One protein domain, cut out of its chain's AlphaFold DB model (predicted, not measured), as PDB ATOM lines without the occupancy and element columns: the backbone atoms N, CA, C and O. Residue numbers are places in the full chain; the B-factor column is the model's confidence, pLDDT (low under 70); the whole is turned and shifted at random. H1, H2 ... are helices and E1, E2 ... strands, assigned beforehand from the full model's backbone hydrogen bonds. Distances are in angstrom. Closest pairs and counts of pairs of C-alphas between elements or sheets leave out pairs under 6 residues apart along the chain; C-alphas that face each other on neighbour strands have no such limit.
ATOM      1  N   ASP A 133     138.793  81.731  41.182       96.62
ATOM      2  CA  ASP A 133     138.230  80.442  40.772       96.62
ATOM      3  C   ASP A 133     136.697  80.450  40.558       96.62
ATOM      4  O   ASP A 133     135.932  79.649  41.094       96.62
ATOM      5  N   GLY A 134     136.221  81.427  39.784       96.25
ATOM      6  CA  GLY A 134     134.795  81.579  39.481       96.25
ATOM      7  C   GLY A 134     133.973  82.278  40.566       96.25
ATOM      8  O   GLY A 134     132.759  82.388  40.406       96.25
ATOM      9  N   PHE A 135     134.596  82.811  41.619       97.25
ATOM     10  CA  PHE A 135     133.940  83.629  42.641       97.25
ATOM     11  C   PHE A 135     134.505  85.048  42.678       97.25
ATOM     12  O   PHE A 135     135.708  85.264  42.607       97.25
ATOM     13  N   VAL A 136     133.638  86.046  42.822       96.00
ATOM     14  CA  VAL A 136     134.049  87.411  43.164       96.00
ATOM     15  C   VAL A 136     134.100  87.522  44.679       96.00
ATOM     16  O   VAL A 136     133.094  87.256  45.341       96.00
ATOM     17  N   VAL A 137     135.233  87.977  45.213       95.75
ATOM     18  CA  VAL A 137     135.332  88.387  46.617       95.75
ATOM     19  C   VAL A 137     134.803  89.813  46.739       95.75
ATOM     20  O   VAL A 137     135.276  90.733  46.073       95.75
ATOM     21  N   GLY A 138     133.747  89.973  47.535       93.00
ATOM     22  CA  GLY A 138     133.107  91.256  47.793       93.00
ATOM     23  C   GLY A 138     133.885  92.121  48.795       93.00
ATOM     24  O   GLY A 138     135.115  92.132  48.798       93.00
ATOM     25  N   PRO A 139     133.187  92.884  49.652       93.25
ATOM     26  CA  PRO A 139     133.835  93.708  50.664       93.25
ATOM     27  C   PRO A 139     134.669  92.877  51.651       93.25
ATOM     28  O   PRO A 139     134.165  91.952  52.291       93.25
ATOM     29  N   VAL A 140     135.929  93.265  51.821       96.38
ATOM     30  CA  VAL A 140     136.820  92.760  52.876       96.38
ATOM     31  C   VAL A 140     136.767  93.678  54.105       96.38
ATOM     32  O   VAL A 140     136.279  94.810  53.995       96.38
ATOM     33  N   PRO A 141     137.207  93.225  55.292       96.19
ATOM     34  CA  PRO A 141     137.238  94.069  56.478       96.19
ATOM     35  C   PRO A 141     138.102  95.317  56.285       96.19
ATOM     36  O   PRO A 141     139.127  95.292  55.610       96.19
ATOM     37  N   ALA A 142     137.683  96.435  56.876       94.31
ATOM     38  CA  ALA A 142     138.493  97.645  56.845       94.31
ATOM     39  C   ALA A 142     139.792  97.413  57.631       94.31
ATOM     40  O   ALA A 142     139.752  96.930  58.760       94.31
ATOM     41  N   GLY A 143     140.931  97.780  57.045       93.50
ATOM     42  CA  GLY A 143     142.238  97.631  57.685       93.50
ATOM     43  C   GLY A 143     142.905  96.267  57.501       93.50
ATOM     44  O   GLY A 143     143.933  96.043  58.142       93.50
ATOM     45  N   VAL A 144     142.380  95.375  56.647       96.06
ATOM     46  CA  VAL A 144     143.205  94.274  56.117       96.06
ATOM     47  C   VAL A 144     144.411  94.838  55.364       96.06
ATOM     48  O   VAL A 144     144.344  95.940  54.815       96.06
ATOM     49  N   GLY A 145     145.510  94.094  55.365       93.75
ATOM     50  CA  GLY A 145     146.726  94.465  54.660       93.75
ATOM     51  C   GLY A 145     146.534  94.631  53.150       93.75
ATOM     52  O   GLY A 145     145.613  94.080  52.544       93.75
ATOM     53  N   GLU A 146     147.403  95.445  52.553       91.56
ATOM     54  CA  GLU A 146     147.339  95.812  51.133       91.56
ATOM     55  C   GLU A 146     147.991  94.768  50.217       91.56
ATOM     56  O   GLU A 146     147.770  94.794  49.006       91.56
ATOM     57  N   LEU A 147     148.782  93.845  50.774       94.19
ATOM     58  CA  LEU A 147     149.436  92.791  50.006       94.19
ATOM     59  C   LEU A 147     148.446  91.661  49.777       94.19
ATOM     60  O   LEU A 147     147.928  91.086  50.731       94.19
ATOM     61  N   VAL A 148     148.174  91.359  48.510       96.25
ATOM     62  CA  VAL A 148     147.206  90.336  48.115       96.25
ATOM     63  C   VAL A 148     147.895  89.327  47.217       96.25
ATOM     64  O   VAL A 148     148.389  89.695  46.152       96.25
ATOM     65  N   THR A 149     147.895  88.066  47.634       95.50
ATOM     66  CA  THR A 149     148.568  86.982  46.912       95.50
ATOM     67  C   THR A 149     147.616  85.814  46.701       95.50
ATOM     68  O   THR A 149     146.940  85.384  47.638       95.50
ATOM     69  N   ASP A 150     147.594  85.285  45.477       97.00
ATOM     70  CA  ASP A 150     146.866  84.064  45.140       97.00
ATOM     71  C   ASP A 150     147.809  82.852  45.197       97.00
ATOM     72  O   ASP A 150     148.949  82.912  44.728       97.00
ATOM     73  N   PHE A 151     147.324  81.742  45.754       94.81
ATOM     74  CA  PHE A 151     148.035  80.472  45.863       94.81
ATOM     75  C   PHE A 151     147.187  79.322  45.328       94.81
ATOM     76  O   PHE A 151     145.958  79.334  45.396       94.81
ATOM     77  N   GLU A 152     147.874  78.299  44.831       97.75
ATOM     78  CA  GLU A 152     147.264  77.082  44.314       97.75
ATOM     79  C   GLU A 152     148.004  75.880  44.886       97.75
ATOM     80  O   GLU A 152     149.234  75.812  44.811       97.75
ATOM     81  N   PHE A 153     147.268  74.938  45.464       97.44
ATOM     82  CA  PHE A 153     147.819  73.672  45.944       97.44
ATOM     83  C   PHE A 153     146.726  72.601  45.990       97.44
ATOM     84  O   PHE A 153     145.557  72.885  45.757       97.44
ATOM     85  N   GLU A 154     147.101  71.360  46.277       97.94
ATOM     86  CA  GLU A 154     146.171  70.240  46.431       97.94
ATOM     87  C   GLU A 154     146.427  69.553  47.775       97.94
ATOM     88  O   GLU A 154     147.583  69.368  48.173       97.94
ATOM     89  N   TRP A 155     145.355  69.170  48.470       98.06
ATOM     90  CA  TRP A 155     145.416  68.357  49.685       98.06
ATOM     91  C   TRP A 155     144.260  67.354  49.701       98.06
ATOM     92  O   TRP A 155     143.100  67.744  49.579       98.06
ATOM     93  N   GLU A 156     144.592  66.068  49.839       96.69
ATOM     94  CA  GLU A 156     143.644  64.942  49.791       96.69
ATOM     95  C   GLU A 156     142.682  64.987  48.590       96.69
ATOM     96  O   GLU A 156     141.466  64.893  48.743       96.69
ATOM     97  N   GLU A 157     143.236  65.131  47.378       97.75
ATOM     98  CA  GLU A 157     142.476  65.161  46.111       97.75
ATOM     99  C   GLU A 157     141.495  66.348  45.993       97.75
ATOM    100  O   GLU A 157     140.637  66.372  45.107       97.75
ATOM    101  N   VAL A 158     141.618  67.344  46.873       98.62
ATOM    102  CA  VAL A 158     140.890  68.611  46.799       98.62
ATOM    103  C   VAL A 158     141.871  69.716  46.429       98.62
ATOM    104  O   VAL A 158     142.845  69.976  47.140       98.62
ATOM    105  N   GLU A 159     141.603  70.374  45.308       98.69
ATOM    106  CA  GLU A 159     142.332  71.550  44.848       98.69
ATOM    107  C   GLU A 159     141.907  72.778  45.661       98.69
ATOM    108  O   GLU A 159     140.716  73.037  45.846       98.69
ATOM    109  N   HIS A 160     142.886  73.557  46.110       98.62
ATOM    110  CA  HIS A 160     142.708  74.839  46.780       98.62
ATOM    111  C   HIS A 160     143.130  75.964  45.848       98.62
ATOM    112  O   HIS A 160     144.251  75.977  45.331       98.62
ATOM    113  N   ARG A 161     142.240  76.939  45.679       98.56
ATOM    114  CA  ARG A 161     142.533  78.247  45.095       98.56
ATOM    115  C   ARG A 161     142.335  79.287  46.185       98.56
ATOM    116  O   ARG A 161     141.201  79.629  46.520       98.56
ATOM    117  N   SER A 162     143.438  79.757  46.745       98.12
ATOM    118  CA  SER A 162     143.448  80.632  47.914       98.12
ATOM    119  C   SER A 162     143.816  82.050  47.517       98.12
ATOM    120  O   SER A 162     144.752  82.241  46.749       98.12
ATOM    121  N   ARG A 163     143.143  83.046  48.086       98.31
ATOM    122  CA  ARG A 163     143.592  84.442  48.090       98.31
ATOM    123  C   ARG A 163     143.843  84.885  49.516       98.31
ATOM    124  O   ARG A 163     142.970  84.737  50.374       98.31
ATOM    125  N   VAL A 164     145.013  85.455  49.752       98.12
ATOM    126  CA  VAL A 164     145.474  85.849  51.079       98.12
ATOM    127  C   VAL A 164     145.765  87.342  51.090       98.12
ATOM    128  O   VAL A 164     146.430  87.848  50.188       98.12
ATOM    129  N   TRP A 165     145.261  88.033  52.110       97.81
ATOM    130  CA  TRP A 165     145.596  89.419  52.412       97.81
ATOM    131  C   TRP A 165     146.572  89.444  53.577       97.81
ATOM    132  O   TRP A 165     146.277  88.921  54.654       97.81
ATOM    133  N   GLU A 166     147.716  90.078  53.362       96.56
ATOM    134  CA  GLU A 166     148.809  90.127  54.319       96.56
ATOM    135  C   GLU A 166     149.151  91.567  54.668       96.56
ATOM    136  O   GLU A 166     149.179  92.470  53.822       96.56
ATOM    137  N   ARG A 167     149.459  91.778  55.942       95.19
ATOM    138  CA  ARG A 167     150.015  93.027  56.436       95.19
ATOM    139  C   ARG A 167     151.471  92.805  56.797       95.19
ATOM    140  O   ARG A 167     151.831  91.818  57.431       95.19
ATOM    141  N   GLY A 168     152.298  93.765  56.422       92.12
ATOM    142  CA  GLY A 168     153.720  93.731  56.688       92.12
ATOM    143  C   GLY A 168     154.516  94.352  55.542       92.12
ATOM    144  O   GLY A 168     153.925  94.878  54.596       92.12
ATOM    145  N   PRO A 169     155.848  94.299  55.631       92.62
ATOM    146  CA  PRO A 169     156.589  93.758  56.769       92.62
ATOM    147  C   PRO A 169     156.419  94.630  58.027       92.62
ATOM    148  O   PRO A 169     156.269  95.849  57.927       92.62
ATOM    149  N   ASP A 170     156.402  94.022  59.213       91.75
ATOM    150  CA  ASP A 170     156.529  94.751  60.480       91.75
ATOM    151  C   ASP A 170     157.990  95.177  60.745       91.75
ATOM    152  O   ASP A 170     158.867  95.030  59.889       91.75
ATOM    153  N   ALA A 171     158.260  95.748  61.924       93.00
ATOM    154  CA  ALA A 171     159.594  96.238  62.278       93.00
ATOM    155  C   ALA A 171     160.677  95.140  62.288       93.00
ATOM    156  O   ALA A 171     161.850  95.459  62.091       93.00
ATOM    157  N   ASP A 172     160.287  93.875  62.465       94.06
ATOM    158  CA  ASP A 172     161.180  92.713  62.481       94.06
ATOM    159  C   ASP A 172     161.221  91.993  61.116       94.06
ATOM    160  O   ASP A 172     161.892  90.971  60.958       94.06
ATOM    161  N   GLY A 173     160.532  92.530  60.103       93.25
ATOM    162  CA  GLY A 173     160.450  91.944  58.765       93.25
ATOM    163  C   GLY A 173     159.366  90.873  58.610       93.25
ATOM    164  O   GLY A 173     159.330  90.203  57.575       93.25
ATOM    165  N   GLY A 174     158.504  90.687  59.615       94.38
ATOM    166  CA  GLY A 174     157.442  89.683  59.626       94.38
ATOM    167  C   GLY A 174     156.208  90.097  58.824       94.38
ATOM    168  O   GLY A 174     155.854  91.274  58.768       94.38
ATOM    169  N   TYR A 175     155.530  89.115  58.229       95.06
ATOM    170  CA  TYR A 175     154.225  89.287  57.586       95.06
ATOM    171  C   TYR A 175     153.162  88.534  58.376       95.06
ATOM    172  O   TYR A 175     153.422  87.457  58.910       95.06
ATOM    173  N   HIS A 176     151.967  89.114  58.433       96.31
ATOM    174  CA  HIS A 176     150.821  88.581  59.162       96.31
ATOM    175  C   HIS A 176     149.648  88.423  58.203       96.31
ATOM    176  O   HIS A 176     149.330  89.356  57.462       96.31
ATOM    177  N   VAL A 177     149.009  87.256  58.223       97.69
ATOM    178  CA  VAL A 177     147.825  86.974  57.408       97.69
ATOM    179  C   VAL A 177     146.594  87.534  58.107       97.69
ATOM    180  O   VAL A 177     146.237  87.092  59.193       97.69
ATOM    181  N   ASP A 178     145.926  88.477  57.457       98.12
ATOM    182  CA  ASP A 178     144.731  89.130  57.990       98.12
ATOM    183  C   ASP A 178     143.442  88.423  57.565       98.12
ATOM    184  O   ASP A 178     142.479  88.339  58.332       98.12
ATOM    185  N   LEU A 179     143.413  87.958  56.315       98.50
ATOM    186  CA  LEU A 179     142.257  87.337  55.685       98.50
ATOM    187  C   LEU A 179     142.722  86.278  54.684       98.50
ATOM    188  O   LEU A 179     143.652  86.499  53.910       98.50
ATOM    189  N   THR A 180     142.021  85.152  54.650       98.69
ATOM    190  CA  THR A 180     142.152  84.129  53.611       98.69
ATOM    191  C   THR A 180     140.777  83.802  53.057       98.69
ATOM    192  O   THR A 180     139.817  83.658  53.815       98.69
ATOM    193  N   VAL A 181     140.675  83.689  51.738       98.69
ATOM    194  CA  VAL A 181     139.509  83.127  51.055       98.69
ATOM    195  C   VAL A 181     139.981  81.932  50.244       98.69
ATOM    196  O   VAL A 181     140.845  82.093  49.389       98.69
ATOM    197  N   ASP A 182     139.386  80.771  50.484       98.69
ATOM    198  CA  ASP A 182     139.688  79.523  49.790       98.69
ATOM    199  C   ASP A 182     138.483  79.088  48.955       98.69
ATOM    200  O   ASP A 182     137.358  79.017  49.460       98.69
ATOM    201  N   VAL A 183     138.722  78.759  47.687       98.75
ATOM    202  CA  VAL A 183     137.797  77.980  46.858       98.75
ATOM    203  C   VAL A 183     138.355  76.568  46.746       98.75
ATOM    204  O   VAL A 183     139.506  76.371  46.361       98.75
ATOM    205  N   LEU A 184     137.529  75.596  47.122       98.81
ATOM    206  CA  LEU A 184     137.895  74.191  47.251       98.81
ATOM    207  C   LEU A 184     137.175  73.385  46.179       98.81
ATOM    208  O   LEU A 184     135.943  73.448  46.102       98.81
ATOM    209  N   ARG A 185     137.908  72.603  45.386       98.62
ATOM    210  CA  ARG A 185     137.326  71.740  44.351       98.62
ATOM    211  C   ARG A 185     137.755  70.295  44.513       98.62
ATOM    212  O   ARG A 185     138.939  70.000  44.515       98.62
ATOM    213  N   GLY A 186     136.789  69.386  44.591       98.38
ATOM    214  CA  GLY A 186     137.073  67.953  44.627       98.38
ATOM    215  C   GLY A 186     135.807  67.111  44.674       98.38
ATOM    216  O   GLY A 186     134.822  67.491  45.307       98.38
ATOM    217  N   GLU A 187     135.820  65.954  44.012       98.06
ATOM    218  CA  GLU A 187     134.646  65.073  43.883       98.06
ATOM    219  C   GLU A 187     134.116  64.568  45.238       98.06
ATOM    220  O   GLU A 187     132.930  64.261  45.374       98.06
ATOM    221  N   SER A 188     134.973  64.530  46.263       97.94
ATOM    222  CA  SER A 188     134.631  64.137  47.635       97.94
ATOM    223  C   SER A 188     133.722  65.144  48.359       97.94
ATOM    224  O   SER A 188     132.986  64.756  49.274       97.94
ATOM    225  N   LEU A 189     133.686  66.415  47.929       98.38
ATOM    226  CA  LEU A 189     132.906  67.504  48.537       98.38
ATOM    227  C   LEU A 189     131.414  67.434  48.150       98.38
ATOM    228  O   LEU A 189     130.828  68.353  47.579       98.38
ATOM    229  N   THR A 190     130.777  66.306  48.447       97.69
ATOM    230  CA  THR A 190     129.418  65.962  47.987       97.69
ATOM    231  C   THR A 190     128.295  66.631  48.778       97.69
ATOM    232  O   THR A 190     127.159  66.715  48.312       97.69
ATOM    233  N   SER A 191     128.582  67.084  49.996       96.94
ATOM    234  CA  SER A 191     127.596  67.677  50.895       96.94
ATOM    235  C   SER A 191     128.250  68.670  51.845       96.94
ATOM    236  O   SER A 191     129.457  68.641  52.069       96.94
ATOM    237  N   ALA A 192     127.435  69.535  52.446       95.56
ATOM    238  CA  ALA A 192     127.899  70.476  53.456       95.56
ATOM    239  C   ALA A 192     128.596  69.733  54.624       95.56
ATOM    240  O   ALA A 192     129.637  70.165  55.108       95.56
ATOM    241  N   LYS A 193     128.088  68.551  55.013       95.56
ATOM    242  CA  LYS A 193     128.751  67.688  55.999       95.56
ATOM    243  C   LYS A 193     130.112  67.180  55.508       95.56
ATOM    244  O   LYS A 193     131.058  67.244  56.276       95.56
ATOM    245  N   ALA A 194     130.214  66.713  54.262       97.56
ATOM    246  CA  ALA A 194     131.486  66.247  53.703       97.56
ATOM    247  C   ALA A 194     132.542  67.366  53.683       97.56
ATOM    248  O   ALA A 194     133.685  67.130  54.052       97.56
ATOM    249  N   LEU A 195     132.140  68.597  53.346       98.25
ATOM    250  CA  LEU A 195     133.011  69.769  53.448       98.25
ATOM    251  C   LEU A 195     133.438  70.053  54.897       98.25
ATOM    252  O   LEU A 195     134.602  70.350  55.140       98.25
ATOM    253  N   ARG A 196     132.517  69.961  55.865       97.25
ATOM    254  CA  ARG A 196     132.858  70.128  57.285       97.25
ATOM    255  C   ARG A 196     133.857  69.072  57.752       97.25
ATOM    256  O   ARG A 196     134.800  69.424  58.450       97.25
ATOM    257  N   ASP A 197     133.630  67.810  57.403       97.19
ATOM    258  CA  ASP A 197     134.512  66.705  57.784       97.19
ATOM    259  C   ASP A 197     135.911  66.933  57.166       97.19
ATOM    260  O   ASP A 197     136.897  66.952  57.893       97.19
ATOM    261  N   TYR A 198     135.980  67.290  55.875       98.44
ATOM    262  CA  TYR A 198     137.224  67.677  55.193       98.44
ATOM    263  C   TYR A 198     137.967  68.831  55.887       98.44
ATOM    264  O   TYR A 198     139.158  68.733  56.165       98.44
ATOM    265  N   LEU A 199     137.271  69.931  56.197       98.25
ATOM    266  CA  LEU A 199     137.880  71.094  56.856       98.25
ATOM    267  C   LEU A 199     138.271  70.819  58.310       98.25
ATOM    268  O   LEU A 199     139.158  71.487  58.834       98.25
ATOM    269  N   THR A 200     137.616  69.857  58.962       98.06
ATOM    270  CA  THR A 200     137.996  69.409  60.307       98.06
ATOM    271  C   THR A 200     139.381  68.784  60.259       98.06
ATOM    272  O   THR A 200     140.244  69.183  61.038       98.06
ATOM    273  N   ASP A 201     139.608  67.885  59.303       97.88
ATOM    274  CA  ASP A 201     140.899  67.228  59.124       97.88
ATOM    275  C   ASP A 201     141.961  68.223  58.627       97.88
ATOM    276  O   ASP A 201     143.043  68.309  59.206       97.88
ATOM    277  N   TYR A 202     141.631  69.050  57.626       97.62
ATOM    278  CA  TYR A 202     142.560  70.032  57.052       97.62
ATOM    279  C   TYR A 202     143.025  71.098  58.058       97.62
ATOM    280  O   TYR A 202     144.199  71.464  58.074       97.62
ATOM    281  N   TYR A 203     142.129  71.605  58.910       97.00
ATOM    282  CA  TYR A 203     142.486  72.568  59.959       97.00
ATOM    283  C   TYR A 203     142.941  71.905  61.265       97.00
ATOM    284  O   TYR A 203     143.088  72.605  62.269       97.00
ATOM    285  N   GLU A 204     143.126  70.580  61.275       96.94
ATOM    286  CA  GLU A 204     143.517  69.796  62.452       96.94
ATOM    287  C   GLU A 204     142.627  70.090  63.679       96.94
ATOM    288  O   GLU A 204     143.077  70.166  64.827       96.94
ATOM    289  N   ARG A 205     141.329  70.302  63.438       96.69
ATOM    290  CA  ARG A 205     140.349  70.602  64.483       96.69
ATOM    291  C   ARG A 205     139.828  69.310  65.095       96.69
ATOM    292  O   ARG A 205     139.541  68.342  64.403       96.69
ATOM    293  N   ASP A 206     139.607  69.318  66.406       95.00
ATOM    294  CA  ASP A 206     138.887  68.232  67.067       95.00
ATOM    295  C   ASP A 206     137.368  68.429  66.886       95.00
ATOM    296  O   ASP A 206     136.810  69.405  67.403       95.00
ATOM    297  N   PRO A 207     136.653  67.510  66.207       91.06
ATOM    298  CA  PRO A 207     135.215  67.641  65.975       91.06
ATOM    299  C   PRO A 207     134.385  67.669  67.266       91.06
ATOM    300  O   PRO A 207     133.258  68.171  67.245       91.06
ATOM    301  N   ALA A 208     134.902  67.143  68.384       91.25
ATOM    302  CA  ALA A 208     134.213  67.169  69.672       91.25
ATOM    303  C   ALA A 208     134.249  68.555  70.336       91.25
ATOM    304  O   ALA A 208     133.370  68.877  71.143       91.25
ATOM    305  N   THR A 209     135.245  69.380  70.007       94.06
ATOM    306  CA  THR A 209     135.450  70.695  70.632       94.06
ATOM    307  C   THR A 209     135.257  71.859  69.667       94.06
ATOM    308  O   THR A 209     134.984  72.973  70.119       94.06
ATOM    309  N   TRP A 210     135.303  71.614  68.354       95.88
ATOM    310  CA  TRP A 210     135.074  72.633  67.338       95.88
ATOM    311  C   TRP A 210     133.588  72.999  67.232       95.88
ATOM    312  O   TRP A 210     132.782  72.354  66.549       95.88
ATOM    313  N   ARG A 211     133.219  74.041  67.981       94.81
ATOM    314  CA  ARG A 211     131.864  74.589  68.038       94.81
ATOM    315  C   ARG A 211     131.645  75.543  66.877       94.81
ATOM    316  O   ARG A 211     132.301  76.569  66.792       94.81
ATOM    317  N   LEU A 212     130.692  75.185  66.030       96.62
ATOM    318  CA  LEU A 212     130.318  75.946  64.853       96.62
ATOM    319  C   LEU A 212     128.842  76.318  64.929       96.62
ATOM    320  O   LEU A 212     127.990  75.447  65.141       96.62
ATOM    321  N   ASP A 213     128.554  77.586  64.685       96.94
ATOM    322  CA  ASP A 213     127.203  78.101  64.557       96.94
ATOM    323  C   ASP A 213     126.729  77.973  63.099       96.94
ATOM    324  O   ASP A 213     127.489  78.224  62.155       96.94
ATOM    325  N   PRO A 214     125.481  77.534  62.869       96.19
ATOM    326  CA  PRO A 214     124.940  77.437  61.523       96.19
ATOM    327  C   PRO A 214     124.609  78.827  60.972       96.19
ATOM    328  O   PRO A 214     123.981  79.643  61.647       96.19
ATOM    329  N   PHE A 215     124.909  79.054  59.695       95.06
ATOM    330  CA  PHE A 215     124.415  80.217  58.954       95.06
ATOM    331  C   PHE A 215     123.965  79.832  57.539       95.06
ATOM    332  O   PHE A 215     124.028  78.669  57.127       95.06
ATOM    333  N   ARG A 216     123.436  80.809  56.799       94.19
ATOM    334  CA  ARG A 216     122.963  80.623  55.423       94.19
ATOM    335  C   ARG A 216     123.693  81.563  54.483       94.19
ATOM    336  O   ARG A 216     123.441  82.760  54.538       94.19
ATOM    337  N   GLN A 217     124.488  81.026  53.565       93.50
ATOM    338  CA  GLN A 217     125.089  81.796  52.481       93.50
ATOM    339  C   GLN A 217     124.174  81.770  51.256       93.50
ATOM    340  O   GLN A 217     124.093  80.763  50.556       93.50
ATOM    341  N   HIS A 218     123.454  82.864  50.996       89.38
ATOM    342  CA  HIS A 218     122.508  82.959  49.870       89.38
ATOM    343  C   HIS A 218     121.549  81.749  49.766       89.38
ATOM    344  O   HIS A 218     121.253  81.256  48.682       89.38
ATOM    345  N   GLY A 219     121.078  81.250  50.916       90.38
ATOM    346  CA  GLY A 219     120.201  80.078  51.021       90.38
ATOM    347  C   GLY A 219     120.926  78.736  51.200       90.38
ATOM    348  O   GLY A 219     120.318  77.794  51.720       90.38
ATOM    349  N   GLN A 220     122.219  78.646  50.879       92.62
ATOM    350  CA  GLN A 220     123.020  77.440  51.101       92.62
ATOM    351  C   GLN A 220     123.389  77.281  52.581       92.62
ATOM    352  O   GLN A 220     123.714  78.276  53.233       92.62
ATOM    353  N   PRO A 221     123.312  76.064  53.148       94.75
ATOM    354  CA  PRO A 221     123.740  75.818  54.519       94.75
ATOM    355  C   PRO A 221     125.258  75.990  54.652       94.75
ATOM    356  O   PRO A 221     126.023  75.472  53.837       94.75
ATOM    357  N   GLY A 222     125.676  76.689  55.703       96.38
ATOM    358  CA  GLY A 222     127.074  76.868  56.071       96.38
ATOM    359  C   GLY A 222     127.266  76.862  57.582       96.38
ATOM    360  O   GLY A 222     126.301  76.821  58.352       96.38
ATOM    361  N   TRP A 223     128.526  76.920  57.992       98.25
ATOM    362  CA  TRP A 223     128.947  76.978  59.387       98.25
ATOM    363  C   TRP A 223     129.998  78.053  59.588       98.25
ATOM    364  O   TRP A 223     130.798  78.311  58.688       98.25
ATOM    365  N   HIS A 224     130.018  78.642  60.773       98.12
ATOM    366  CA  HIS A 224     131.077  79.556  61.154       98.12
ATOM    367  C   HIS A 224     131.402  79.476  62.644       98.12
ATOM    368  O   HIS A 224     130.596  79.008  63.445       98.12
ATOM    369  N   ASP A 225     132.574  79.977  63.008       96.75
ATOM    370  CA  ASP A 225     132.905  80.414  64.361       96.75
ATOM    371  C   ASP A 225     133.339  81.893  64.322       96.75
ATOM    372  O   ASP A 225     132.816  82.672  63.514       96.75
ATOM    373  N   ASP A 226     134.222  82.316  65.224       95.62
ATOM    374  CA  ASP A 226     134.800  83.661  65.262       95.62
ATOM    375  C   ASP A 226     135.977  83.854  64.290       95.62
ATOM    376  O   ASP A 226     136.333  84.993  63.992       95.62
ATOM    377  N   THR A 227     136.550  82.765  63.776       97.06
ATOM    378  CA  THR A 227     137.757  82.747  62.940       97.06
ATOM    379  C   THR A 227     137.507  82.301  61.506       97.06
ATOM    380  O   THR A 227     138.213  82.755  60.607       97.06
ATOM    381  N   VAL A 228     136.524  81.427  61.268       98.38
ATOM    382  CA  VAL A 228     136.267  80.824  59.957       98.38
ATOM    383  C   VAL A 228     134.780  80.712  59.650       98.38
ATOM    384  O   VAL A 228     133.971  80.425  60.527       98.38
ATOM    385  N   ALA A 229     134.416  80.925  58.388       98.56
ATOM    386  CA  ALA A 229     133.085  80.682  57.846       98.56
ATOM    387  C   ALA A 229     133.206  79.887  56.545       98.56
ATOM    388  O   ALA A 229     134.020  80.230  55.690       98.56
ATOM    389  N   PHE A 230     132.400  78.843  56.373       98.69
ATOM    390  CA  PHE A 230     132.457  77.997  55.183       98.69
ATOM    391  C   PHE A 230     131.094  77.425  54.795       98.69
ATOM    392  O   PHE A 230     130.201  77.239  55.627       98.69
ATOM    393  N   TRP A 231     130.924  77.144  53.506       98.56
ATOM    394  CA  TRP A 231     129.706  76.556  52.948       98.56
ATOM    395  C   TRP A 231     130.016  75.777  51.671       98.56
ATOM    396  O   TRP A 231     131.020  76.011  50.995       98.56
ATOM    397  N   LEU A 232     129.118  74.858  51.319       98.19
ATOM    398  CA  LEU A 232     129.169  74.181  50.029       98.19
ATOM    399  C   LEU A 232     128.399  75.018  48.999       98.19
ATOM    400  O   LEU A 232     127.184  75.182  49.115       98.19
ATOM    401  N   ALA A 233     129.099  75.567  48.007       97.25
ATOM    402  CA  ALA A 233     128.495  76.389  46.959       97.25
ATOM    403  C   ALA A 233     127.762  75.538  45.907       97.25
ATOM    404  O   ALA A 233     126.708  75.935  45.410       97.25
ATOM    405  N   ALA A 234     128.311  74.364  45.596       96.69
ATOM    406  CA  ALA A 234     127.722  73.327  44.751       96.69
ATOM    407  C   ALA A 234     128.368  71.973  45.102       96.69
ATOM    408  O   ALA A 234     129.443  71.969  45.701       96.69
ATOM    409  N   PRO A 235     127.779  70.819  44.731       97.50
ATOM    410  CA  PRO A 235     128.480  69.540  44.830       97.50
ATOM    411  C   PRO A 235     129.855  69.623  44.158       97.50
ATOM    412  O   PRO A 235     129.962  70.034  43.004       97.50
ATOM    413  N   GLY A 236     130.897  69.277  44.906       98.12
ATOM    414  CA  GLY A 236     132.285  69.365  44.469       98.12
ATOM    415  C   GLY A 236     132.951  70.733  44.643       98.12
ATOM    416  O   GLY A 236     134.118  70.859  44.285       98.12
ATOM    417  N   VAL A 237     132.247  71.750  45.163       98.50
ATOM    418  CA  VAL A 237     132.752  73.132  45.300       98.50
ATOM    419  C   VAL A 237     132.456  73.702  46.689       98.50
ATOM    420  O   VAL A 237     131.322  74.093  46.990       98.50
ATOM    421  N   GLY A 238     133.485  73.779  47.529       98.44
ATOM    422  CA  GLY A 238     133.453  74.440  48.834       98.44
ATOM    423  C   GLY A 238     134.037  75.851  48.782       98.44
ATOM    424  O   GLY A 238     134.857  76.159  47.921       98.44
ATOM    425  N   VAL A 239     133.620  76.706  49.713       98.75
ATOM    426  CA  VAL A 239     134.258  78.007  49.954       98.75
ATOM    427  C   VAL A 239     134.494  78.165  51.449       98.75
ATOM    428  O   VAL A 239     133.597  77.856  52.239       98.75
ATOM    429  N   ALA A 240     135.672  78.657  51.825       98.69
ATOM    430  CA  ALA A 240     136.014  79.007  53.198       98.69
ATOM    431  C   ALA A 240     136.598  80.424  53.272       98.69
ATOM    432  O   ALA A 240     137.282  80.889  52.364       98.69
ATOM    433  N   VAL A 241     136.307  81.123  54.363       98.69
ATOM    434  CA  VAL A 241     136.830  82.452  54.687       98.69
ATOM    435  C   VAL A 241     137.420  82.376  56.078       98.69
ATOM    436  O   VAL A 241     136.727  81.928  56.986       98.69
ATOM    437  N   LYS A 242     138.659  82.826  56.257       98.62
ATOM    438  CA  LYS A 242     139.346  82.873  57.552       98.62
ATOM    439  C   LYS A 242     139.824  84.283  57.840       98.62
ATOM    440  O   LYS A 242     140.309  84.940  56.925       98.62
ATOM    441  N   VAL A 243     139.735  84.724  59.087       98.44
ATOM    442  CA  VAL A 243     140.237  86.032  59.534       98.44
ATOM    443  C   VAL A 243     141.176  85.887  60.725       98.44
ATOM    444  O   VAL A 243     141.054  84.947  61.512       98.44
ATOM    445  N   ASP A 244     142.072  86.856  60.896       97.88
ATOM    446  CA  ASP A 244     142.782  87.049  62.160       97.88
ATOM    447  C   ASP A 244     141.812  87.556  63.245       97.88
ATOM    448  O   ASP A 244     141.383  88.715  63.242       97.88
ATOM    449  N   ARG A 245     141.479  86.676  64.196       95.69
ATOM    450  CA  ARG A 245     140.532  86.954  65.287       95.69
ATOM    451  C   ARG A 245     141.011  88.013  66.275       95.69
ATOM    452  O   ARG A 245     140.202  88.554  67.027       95.69
ATOM    453  N   GLU A 246     142.315  88.291  66.325       96.44
ATOM    454  CA  GLU A 246     142.844  89.353  67.186       96.44
ATOM    455  C   GLU A 246     142.474  90.739  66.648       96.44
ATOM    456  O   GLU A 246     142.473  91.725  67.389       96.44
ATOM    457  N   ARG A 247     142.113  90.814  65.361       96.88
ATOM    458  CA  ARG A 247     141.854  92.063  64.644       96.88
ATOM    459  C   ARG A 247     140.428  92.193  64.139       96.88
ATOM    460  O   ARG A 247     139.897  93.304  64.120       96.88
ATOM    461  N   PHE A 248     139.819  91.089  63.726       97.62
ATOM    462  CA  PHE A 248     138.508  91.073  63.094       97.62
ATOM    463  C   PHE A 248     137.564  90.148  63.853       97.62
ATOM    464  O   PHE A 248     137.928  89.043  64.244       97.62
ATOM    465  N   GLY A 249     136.331  90.606  64.065       95.56
ATOM    466  CA  GLY A 249     135.314  89.809  64.746       95.56
ATOM    467  C   GLY A 249     134.438  89.012  63.779       95.56
ATOM    468  O   GLY A 249     134.423  89.254  62.571       95.56
ATOM    469  N   ALA A 250     133.580  88.154  64.339       95.38
ATOM    470  CA  ALA A 250     132.612  87.347  63.588       95.38
ATOM    471  C   ALA A 250     131.743  88.165  62.609       95.38
ATOM    472  O   ALA A 250     131.378  87.690  61.536       95.38
ATOM    473  N   ARG A 251     131.427  89.427  62.937       95.69
ATOM    474  CA  ARG A 251     130.674  90.318  62.038       95.69
ATOM    475  C   ARG A 251     131.442  90.644  60.755       95.69
ATOM    476  O   ARG A 251     130.832  90.704  59.689       95.69
ATOM    477  N   ASP A 252     132.744  90.892  60.857       97.06
ATOM    478  CA  ASP A 252     133.592  91.194  59.704       97.06
ATOM    479  C   ASP A 252     133.766  89.952  58.829       97.06
ATOM    480  O   ASP A 252     133.554  90.034  57.617       97.06
ATOM    481  N   LEU A 253     134.029  88.805  59.463       97.88
ATOM    482  CA  LEU A 253     134.079  87.489  58.825       97.88
ATOM    483  C   LEU A 253     132.803  87.198  58.025       97.88
ATOM    484  O   LEU A 253     132.863  86.952  56.819       97.88
ATOM    485  N   LEU A 254     131.637  87.279  58.674       97.31
ATOM    486  CA  LEU A 254     130.361  86.997  58.022       97.31
ATOM    487  C   LEU A 254     130.065  88.002  56.910       97.31
ATOM    488  O   LEU A 254     129.632  87.593  55.837       97.31
ATOM    489  N   ARG A 255     130.336  89.301  57.100       96.81
ATOM    490  CA  ARG A 255     130.154  90.300  56.031       96.81
ATOM    491  C   ARG A 255     130.970  89.944  54.787       96.81
ATOM    492  O   ARG A 255     130.458  90.088  53.678       96.81
ATOM    493  N   THR A 256     132.209  89.489  54.961       97.25
ATOM    494  CA  THR A 256     133.053  89.058  53.842       97.25
ATOM    495  C   THR A 256     132.548  87.767  53.217       97.25
ATOM    496  O   THR A 256     132.409  87.731  51.995       97.25
ATOM    497  N   ALA A 257     132.164  86.768  54.018       97.88
ATOM    498  CA  ALA A 257     131.526  85.549  53.520       97.88
ATOM    499  C   ALA A 257     130.295  85.879  52.658       97.88
ATOM    500  O   ALA A 257     130.261  85.517  51.486       97.88
ATOM    501  N   TYR A 258     129.360  86.691  53.162       96.94
ATOM    502  CA  TYR A 258     128.177  87.167  52.426       96.94
ATOM    503  C   TYR A 258     128.494  87.982  51.166       96.94
ATOM    504  O   TYR A 258     127.657  88.080  50.269       96.94
ATOM    505  N   GLY A 259     129.678  88.588  51.093       96.12
ATOM    506  CA  GLY A 259     130.149  89.309  49.916       96.12
ATOM    507  C   GLY A 259     130.639  88.397  48.789       96.12
ATOM    508  O   GLY A 259     130.750  88.865  47.653       96.12
ATOM    509  N   ILE A 260     130.938  87.127  49.079       96.69
ATOM    510  CA  ILE A 260     131.436  86.173  48.090       96.69
ATOM    511  C   ILE A 260     130.278  85.615  47.272       96.69
ATOM    512  O   ILE A 260     129.351  84.987  47.789       96.69
ATOM    513  N   ARG A 261     130.372  85.812  45.958       95.06
ATOM    514  CA  ARG A 261     129.344  85.414  44.995       95.06
ATOM    515  C   ARG A 261     129.970  84.736  43.782       95.06
ATOM    516  O   ARG A 261     131.043  85.168  43.358       95.06
ATOM    517  N   PRO A 262     129.310  83.736  43.179       94.69
ATOM    518  CA  PRO A 262     129.727  83.226  41.883       94.69
ATOM    519  C   PRO A 262     129.813  84.365  40.864       94.69
ATOM    520  O   PRO A 262     128.987  85.284  40.869       94.69
ATOM    521  N   VAL A 263     130.798  84.307  39.975       93.19
ATOM    522  CA  VAL A 263     130.782  85.102  38.751       93.19
ATOM    523  C   VAL A 263     129.605  84.590  37.936       93.19
ATOM    524  O   VAL A 263     129.638  83.480  37.409       93.19
TER     525      VAL A 263
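AT A GLANCE: This is residues 133 to 263 of the 266 residues of an uncharacterized protein of Actinopolymorpha singaporensis (UniProt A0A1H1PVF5). One twisted sheet of seven strands makes a wall through the domain, with one helix packed on each face of its E7 and E6 part, H1 on one face and H2 on the other. The turn between E2 and E3, residues 168 to 175, reaches out at one end of the longest axis, and residues 133 to 146, with no named element, run past H2 before E1. The printed part has 131 residues; along the chain come E1, E2, E3, H1, E4, E5, E6, E7 and H2, and the sheet's order is E1 E2 E3 E7 E6 E5 E4, antiparallel throughout. The class is mixed, helices and strands, in three layers, helices on both faces of a sheet. The whole is compact, with a radius of gyration of the C-alphas of 14.4 A and spans of 44 by 31 by 27 A.

IN THESE COORDINATES: In the sheet, E1 is residues 147 to 155, 24.8 A long, from C-alpha 147 at (149.436, 92.791, 50.006). E2 is residues 158 to 167, 27.8 A, and E3 is residues 176 to 185, 26.2 A, bending by 61 degrees at residue 179. E7 is residues 237 to 243, 20.6 A; E6 is 228 to 234, 19.0 A; E5 is 220 to 224; E4 is 213 to 217. H1 is residues 192 to 202, 15.1 A, and H2 is residues 250 to 259, 14.0 A, ending with C-alpha 259 at (130.149, 89.309, 49.916).

HOW THE PARTS SIT: E1 E2 E3 and E4 E5 E6 E7 are meanders, each strand the antiparallel neighbour of the one before. N 151 and O 162 of E1 and E2 are 2.8 A apart, within hydrogen-bond range, as are N 163 and O 181 of E2 and E3, 2.8 A. E3 of the one meander and E7 of the other are antiparallel neighbours, with an angle of 172 degrees between their N-to-C directions, and N 182 and O 240 are within hydrogen-bond range at 2.8 A. N 241 and O 229 of E7 and E6 are 2.8 A apart, N 223 and O 230 of E5 and E6 2.9 A, and N 213 and O 224 of E4 and E5 2.8 A. H1 is on the sheet at a height of 6.9 A, over E7 and slantwise to it at 53 degrees on the local plane; its closest C-alphas to E6 are Ala 192 and Leu 232, 5.2 A. H2 is on the opposite face; its closest C-alphas to E7 are Ala 257 and Val 241, 6.3 A. H1 and H2 are apart. In both helices every O i to N i+4 pair is within hydrogen-bond range.

THE WHOLE: The C-alphas farthest apart are those of Ala 171 and Thr 190, 45.1 A. Residues 135 to 136 pair with 261 to 262, antiparallel. The printed part has no cut, and no link between named elements is long. The mean pLDDT of the printed part is 96.4, and no printed residue is under 70.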